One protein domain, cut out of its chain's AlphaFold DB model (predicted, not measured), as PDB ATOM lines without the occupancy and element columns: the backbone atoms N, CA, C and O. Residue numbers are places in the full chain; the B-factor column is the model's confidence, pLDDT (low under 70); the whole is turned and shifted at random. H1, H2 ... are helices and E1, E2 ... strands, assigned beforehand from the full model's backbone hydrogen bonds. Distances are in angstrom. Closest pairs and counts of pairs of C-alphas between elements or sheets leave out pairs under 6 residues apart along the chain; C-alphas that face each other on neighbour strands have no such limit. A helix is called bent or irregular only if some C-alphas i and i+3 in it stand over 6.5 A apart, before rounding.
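What this domain is: This is residues 35 to 79 of the 111 residues of an uncharacterized protein of Nostoc sp. 106C (UniProt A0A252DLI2). One long helix, H1, and one extended strand, E1, lie side by side as the two legs of a long, narrow rod, with the short helix H2 in the turn that joins them at one end. E1 runs back beside H1 toward the end where H1 begins, and residues 72 to 79, with no named element, make a curved tail at that end. The printed part has 45 residues, with two named helices and one named strand in the order H1, H2, E1, and its class is mixed, helices and strands. The whole is loose, with a radius of gyration of the C-alphas of 13.4 A, and the C-alphas span 41 by 16 by 12 A.

Where its parts are: The printed part begins at Asn 35. H1 follows, residues 36 to 53, from C-alpha 36 at (-48.373, -13.924, -10.530) to C-alpha 53 at (-45.678, -24.469, 11.038), 24.2 A from first to last C-alpha. H1 is irregular: C-alphas 37 and 40 are 8.2 A apart, and its line is a rough one. It also has a kink of 37 degrees near residue 43. H2 is residues 57 to 60. E1 is residues 65 to 71, 19.5 A from first to last C-alpha, and ends with C-alpha 71 at (-42.838, -14.110, -10.891).

How they stand to each other: Between H1 and E1 there are 10 pairs of C-alphas within 8 A. The closest C-alphas of the two are those of Ile 36 and Leu 70, 5.4 A apart, and the centres of H1 and E1 are 8.8 A apart. H1 and H2 are close but not clearly touching, with 2 pairs of C-alphas within 8 A; their closest C-alphas are those of Ala 53 and Leu 59, at 6.4 A. H2 and E1 are apart. E1 pairs with no named strand. In H1, 12 of 14 pairs of O i and N i+4 are within hydrogen-bond range; H2, with 4 residues, is too short for such a pair, and its one pair of O i and N i+3 is not within range.

The domain as a whole: The two C-alphas farthest apart are those of Glu 57 and Ile 74, at 40.9 A. The first and last printed C-alphas, those of Asn 35 and Pro 79, are 13.7 A apart. The printed part has no cut. The links from H1 to H2 and from H2 to E1 are both tight, with 3 and 4 residues between the elements. The mean pLDDT of the printed part is 91.8; H1 and E1 each have a mean of 97 and H2 has 74, and residue 61 is under 70.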
ATOM      1  N   ASN A  35     -46.266 -18.124  -9.710       96.50
ATOM      2  CA  ASN A  35     -46.586 -17.293 -10.857       96.50
ATOM      3  C   ASN A  35     -47.664 -16.279 -10.452       96.50
ATOM      4  O   ASN A  35     -48.639 -16.627  -9.778       96.50
ATOM      5  N   ILE A  36     -47.509 -15.039 -10.898       97.12
ATOM      6  CA  ILE A  36     -48.373 -13.924 -10.530       97.12
ATOM      7  C   ILE A  36     -49.845 -14.142 -10.894       97.12
ATOM      8  O   ILE A  36     -50.711 -13.589 -10.231       97.12
ATOM      9  N   ASN A  37     -50.173 -14.988 -11.875       97.38
ATOM     10  CA  ASN A  37     -51.564 -15.345 -12.174       97.38
ATOM     11  C   ASN A  37     -52.257 -16.073 -11.005       97.38
ATOM     12  O   ASN A  37     -53.475 -15.996 -10.870       97.38
ATOM     13  N   ASN A  38     -51.484 -16.715 -10.128       98.19
ATOM     14  CA  ASN A  38     -51.961 -17.519  -9.003       98.19
ATOM     15  C   ASN A  38     -51.741 -16.838  -7.640       98.19
ATOM     16  O   ASN A  38     -51.790 -17.499  -6.605       98.19
ATOM     17  N   TRP A  39     -51.507 -15.520  -7.611       98.06
ATOM     18  CA  TRP A  39     -51.147 -14.788  -6.389       98.06
ATOM     19  C   TRP A  39     -52.150 -14.968  -5.237       98.06
ATOM     20  O   TRP A  39     -51.746 -15.086  -4.085       98.06
ATOM     21  N   LYS A  40     -53.457 -15.054  -5.527       98.44
ATOM     22  CA  LYS A  40     -54.494 -15.282  -4.500       98.44
ATOM     23  C   LYS A  40     -54.355 -16.653  -3.843       98.44
ATOM     24  O   LYS A  40     -54.515 -16.779  -2.634       98.44
ATOM     25  N   HIS A  41     -54.038 -17.671  -4.641       98.00
ATOM     26  CA  HIS A  41     -53.811 -19.023  -4.143       98.00
ATOM     27  C   HIS A  41     -52.568 -19.073  -3.245       98.00
ATOM     28  O   HIS A  41     -52.609 -19.694  -2.187       98.00
ATOM     29  N   ALA A  42     -51.511 -18.336  -3.609       98.12
ATOM     30  CA  ALA A  42     -50.311 -18.210  -2.784       98.12
ATOM     31  C   ALA A  42     -50.606 -17.616  -1.395       98.12
ATOM     32  O   ALA A  42     -50.045 -18.090  -0.413       98.12
ATOM     33  N   VAL A  43     -51.528 -16.647  -1.284       98.44
ATOM     34  CA  VAL A  43     -51.959 -16.100   0.022       98.44
ATOM     35  C   VAL A  43     -52.615 -17.170   0.898       98.44
ATOM     36  O   VAL A  43     -52.287 -17.290   2.076       98.44
ATOM     37  N   GLY A  44     -53.512 -17.983   0.332       98.00
ATOM     38  CA  GLY A  44     -54.145 -19.075   1.077       98.00
ATOM     39  C   GLY A  44     -53.137 -20.133   1.536       98.00
ATOM     40  O   GLY A  44     -53.148 -20.539   2.699       98.00
ATOM     41  N   GLN A  45     -52.233 -20.537   0.640       98.00
ATOM     42  CA  GLN A  45     -51.175 -21.496   0.956       98.00
ATOM     43  C   GLN A  45     -50.248 -20.981   2.052       98.00
ATOM     44  O   GLN A  45     -50.067 -21.666   3.056       98.00
ATOM     45  N   ILE A  46     -49.707 -19.766   1.907       97.81
ATOM     46  CA  ILE A  46     -48.753 -19.245   2.885       97.81
ATOM     47  C   ILE A  46     -49.399 -19.063   4.259       97.81
ATOM     48  O   ILE A  46     -48.752 -19.338   5.266       97.81
ATOM     49  N   PHE A  47     -50.680 -18.681   4.321       97.38
ATOM     50  CA  PHE A  47     -51.425 -18.619   5.576       97.38
ATOM     51  C   PHE A  47     -51.553 -19.992   6.233       97.38
ATOM     52  O   PHE A  47     -51.213 -20.144   7.408       97.38
ATOM     53  N   ALA A  48     -51.982 -21.007   5.477       96.12
ATOM     54  CA  ALA A  48     -52.097 -22.367   5.991       96.12
ATOM     55  C   ALA A  48     -50.738 -22.900   6.473       96.12
ATOM     56  O   ALA A  48     -50.628 -23.408   7.592       96.12
ATOM     57  N   TYR A  49     -49.692 -22.745   5.662       95.94
ATOM     58  CA  TYR A  49     -48.359 -23.243   5.982       95.94
ATOM     59  C   TYR A  49     -47.777 -22.542   7.203       95.94
ATOM     60  O   TYR A  49     -47.329 -23.214   8.129       95.94
ATOM     61  N   TRP A  50     -47.855 -21.211   7.253       95.50
ATOM     62  CA  TRP A  50     -47.411 -20.425   8.399       95.50
ATOM     63  C   TRP A  50     -48.156 -20.814   9.677       95.50
ATOM     64  O   TRP A  50     -47.527 -21.082  10.701       95.50
ATOM     65  N   TYR A  51     -49.489 -20.915   9.614       93.81
ATOM     66  CA  TYR A  51     -50.308 -21.238  10.776       93.81
ATOM     67  C   TYR A  51     -49.924 -22.593  11.370       93.81
ATOM     68  O   TYR A  51     -49.665 -22.680  12.570       93.81
ATOM     69  N   PHE A  52     -49.837 -23.645  10.554       93.44
ATOM     70  CA  PHE A  52     -49.495 -24.977  11.053       93.44
ATOM     71  C   PHE A  52     -48.018 -25.104  11.439       93.44
ATOM     72  O   PHE A  52     -47.727 -25.684  12.486       93.44
ATOM     73  N   ALA A  53     -47.096 -24.502  10.682       90.69
ATOM     74  CA  ALA A  53     -45.678 -24.469  11.038       90.69
ATOM     75  C   ALA A  53     -45.440 -23.757  12.380       90.69
ATOM     76  O   ALA A  53     -44.625 -24.212  13.181       90.69
ATOM     77  N   SER A  54     -46.209 -22.702  12.683       88.25
ATOM     78  CA  SER A  54     -46.140 -21.977  13.962       88.25
ATOM     79  C   SER A  54     -46.546 -22.815  15.180       88.25
ATOM     80  O   SER A  54     -46.412 -22.347  16.308       88.25
ATOM     81  N   LYS A  55     -47.063 -24.036  14.977       86.81
ATOM     82  CA  LYS A  55     -47.458 -24.967  16.045       86.81
ATOM     83  C   LYS A  55     -46.447 -26.088  16.283       86.81
ATOM     84  O   LYS A  55     -46.604 -26.819  17.254       86.81
ATOM     85  N   TYR A  56     -45.413 -26.228  15.451       82.50
ATOM     86  CA  TYR A  56     -44.353 -27.214  15.688       82.50
ATOM     87  C   TYR A  56     -43.340 -26.706  16.698       82.50
ATOM     88  O   TYR A  56     -42.781 -25.633  16.510       82.50
ATOM     89  N   GLU A  57     -43.030 -27.488  17.730       75.75
ATOM     90  CA  GLU A  57     -42.151 -27.061  18.831       75.75
ATOM     91  C   GLU A  57     -40.801 -26.486  18.366       75.75
ATOM     92  O   GLU A  57     -40.320 -25.491  18.912       75.75
ATOM     93  N   ASN A  58     -40.207 -27.064  17.319       75.50
ATOM     94  CA  ASN A  58     -38.927 -26.632  16.755       75.50
ATOM     95  C   ASN A  58     -39.010 -25.351  15.897       75.50
ATOM     96  O   ASN A  58     -37.973 -24.741  15.629       75.50
ATOM     97  N   LEU A  59     -40.206 -24.945  15.461       73.62
ATOM     98  CA  LEU A  59     -40.440 -23.740  14.652       73.62
ATOM     99  C   LEU A  59     -41.200 -22.640  15.412       73.62
ATOM    100  O   LEU A  59     -41.023 -21.467  15.096       73.62
ATOM    101  N   VAL A  60     -41.963 -22.983  16.456       70.81
ATOM    102  CA  VAL A  60     -42.683 -22.046  17.343       70.81
ATOM    103  C   VAL A  60     -41.746 -20.951  17.854       70.81
ATOM    104  O   VAL A  60     -42.091 -19.772  17.833       70.81
ATOM    105  N   LYS A  61     -40.525 -21.319  18.261       64.44
ATOM    106  CA  LYS A  61     -39.532 -20.370  18.792       64.44
ATOM    107  C   LYS A  61     -38.979 -19.404  17.738       64.44
ATOM    108  O   LYS A  61     -38.433 -18.375  18.114       64.44
ATOM    109  N   LYS A  62     -39.102 -19.732  16.446       74.94
ATOM    110  CA  LYS A  62     -38.513 -18.957  15.345       74.94
ATOM    111  C   LYS A  62     -39.412 -17.827  14.840       74.94
ATOM    112  O   LYS A  62     -38.894 -16.932  14.190       74.94
ATOM    113  N   GLN A  63     -40.720 -17.857  15.136       83.00
ATOM    114  CA  GLN A  63     -41.703 -16.867  14.654       83.00
ATOM    115  C   GLN A  63     -41.500 -16.513  13.169       83.00
ATOM    116  O   GLN A  63     -41.223 -15.370  12.815       83.00
ATOM    117  N   LEU A  64     -41.597 -17.526  12.303       92.31
ATOM    118  CA  LEU A  64     -41.291 -17.389  10.878       92.31
ATOM    119  C   LEU A  64     -42.135 -16.285  10.219       92.31
ATOM    120  O   LEU A  64     -43.355 -16.247  10.379       92.31
ATOM    121  N   GLN A  65     -41.492 -15.424   9.435       95.56
ATOM    122  CA  GLN A  65     -42.134 -14.412   8.605       95.56
ATOM    123  C   GLN A  65     -42.736 -15.077   7.353       95.56
ATOM    124  O   GLN A  65     -41.996 -15.678   6.569       95.56
ATOM    125  N   PRO A  66     -44.054 -14.977   7.116       97.25
ATOM    126  CA  PRO A  66     -44.661 -15.451   5.883       97.25
ATOM    127  C   PRO A  66     -44.261 -14.554   4.708       97.25
ATOM    128  O   PRO A  66     -44.393 -13.323   4.754       97.25
ATOM    129  N   ARG A  67     -43.794 -15.182   3.628       98.06
ATOM    130  CA  ARG A  67     -43.345 -14.508   2.414       98.06
ATOM    131  C   ARG A  67     -43.944 -15.140   1.163       98.06
ATOM    132  O   ARG A  67     -43.916 -16.354   1.000       98.06
ATOM    133  N   ILE A  68     -44.387 -14.298   0.235       98.38
ATOM    134  CA  ILE A  68     -44.698 -14.703  -1.138       98.38
ATOM    135  C   ILE A  68     -43.632 -14.141  -2.082       98.38
ATOM    136  O   ILE A  68     -43.273 -12.959  -2.027       98.38
ATOM    137  N   HIS A  69     -43.113 -14.991  -2.958       96.75
ATOM    138  CA  HIS A  69     -42.224 -14.616  -4.046       96.75
ATOM    139  C   HIS A  69     -42.949 -14.799  -5.384       96.75
ATOM    140  O   HIS A  69     -43.215 -15.917  -5.817       96.75
ATOM    141  N   LEU A  70     -43.320 -13.689  -6.021       97.44
ATOM    142  CA  LEU A  70     -44.061 -13.679  -7.278       97.44
ATOM    143  C   LEU A  70     -43.123 -13.613  -8.491       97.44
ATOM    144  O   LEU A  70     -42.070 -12.981  -8.440       97.44
ATOM    145  N   PHE A  71     -43.538 -14.213  -9.605       95.38
ATOM    146  CA  PHE A  71     -42.838 -14.110 -10.891       95.38
ATOM    147  C   PHE A  71     -43.803 -14.101 -12.089       95.38
ATOM    148  O   PHE A  71     -44.961 -14.512 -11.975       95.38
ATOM    149  N   GLY A  72     -43.325 -13.659 -13.257       93.81
ATOM    150  CA  GLY A  72     -44.117 -13.553 -14.493       93.81
ATOM    151  C   GLY A  72     -44.981 -12.285 -14.565       93.81
ATOM    152  O   GLY A  72     -44.822 -11.377 -13.762       93.81
ATOM    153  N   GLY A  73     -45.905 -12.197 -15.524       92.25
ATOM    154  CA  GLY A  73     -46.702 -10.977 -15.739       92.25
ATOM    155  C   GLY A  73     -45.924  -9.881 -16.468       92.25
ATOM    156  O   GLY A  73     -45.075 -10.188 -17.301       92.25
ATOM    157  N   ILE A  74     -46.231  -8.616 -16.173       92.81
ATOM    158  CA  ILE A  74     -45.666  -7.444 -16.877       92.81
ATOM    159  C   ILE A  74     -44.478  -6.790 -16.148       92.81
ATOM    160  O   ILE A  74     -44.213  -5.603 -16.331       92.81
ATOM    161  N   GLY A  75     -43.764  -7.548 -15.315       89.94
ATOM    162  CA  GLY A  75     -42.620  -7.052 -14.547       89.94
ATOM    163  C   GLY A  75     -42.996  -6.532 -13.158       89.94
ATOM    164  O   GLY A  75     -44.101  -6.758 -12.660       89.94
ATOM    165  N   ILE A  76     -42.063  -5.810 -12.529       91.81
ATOM    166  CA  ILE A  76     -42.217  -5.262 -11.168       91.81
ATOM    167  C   ILE A  76     -43.401  -4.287 -11.028       91.81
ATOM    168  O   ILE A  76     -43.882  -4.047  -9.924       91.81
ATOM    169  N   SER A  77     -43.889  -3.755 -12.150       93.94
ATOM    170  CA  SER A  77     -45.031  -2.838 -12.225       93.94
ATOM    171  C   SER A  77     -46.387  -3.547 -12.312       93.94
ATOM    172  O   SER A  77     -47.410  -2.885 -12.485       93.94
ATOM    173  N   ASP A  78     -46.434  -4.881 -12.241       96.62
ATOM    174  CA  ASP A  78     -47.695  -5.614 -12.300       96.62
ATOM    175  C   ASP A  78     -48.580  -5.276 -11.079       96.62
ATOM    176  O   ASP A  78     -48.182  -5.531  -9.936       96.62
ATOM    177  N   PRO A  79     -49.804  -4.742 -11.273       97.50
ATOM    178  CA  PRO A  79     -50.649  -4.257 -10.177       97.50
ATOM    179  C   PRO A  79     -51.045  -5.360  -9.186       97.50
ATOM    180  O   PRO A  79     -51.413  -5.082  -8.043       97.50
TER     181      PRO A  79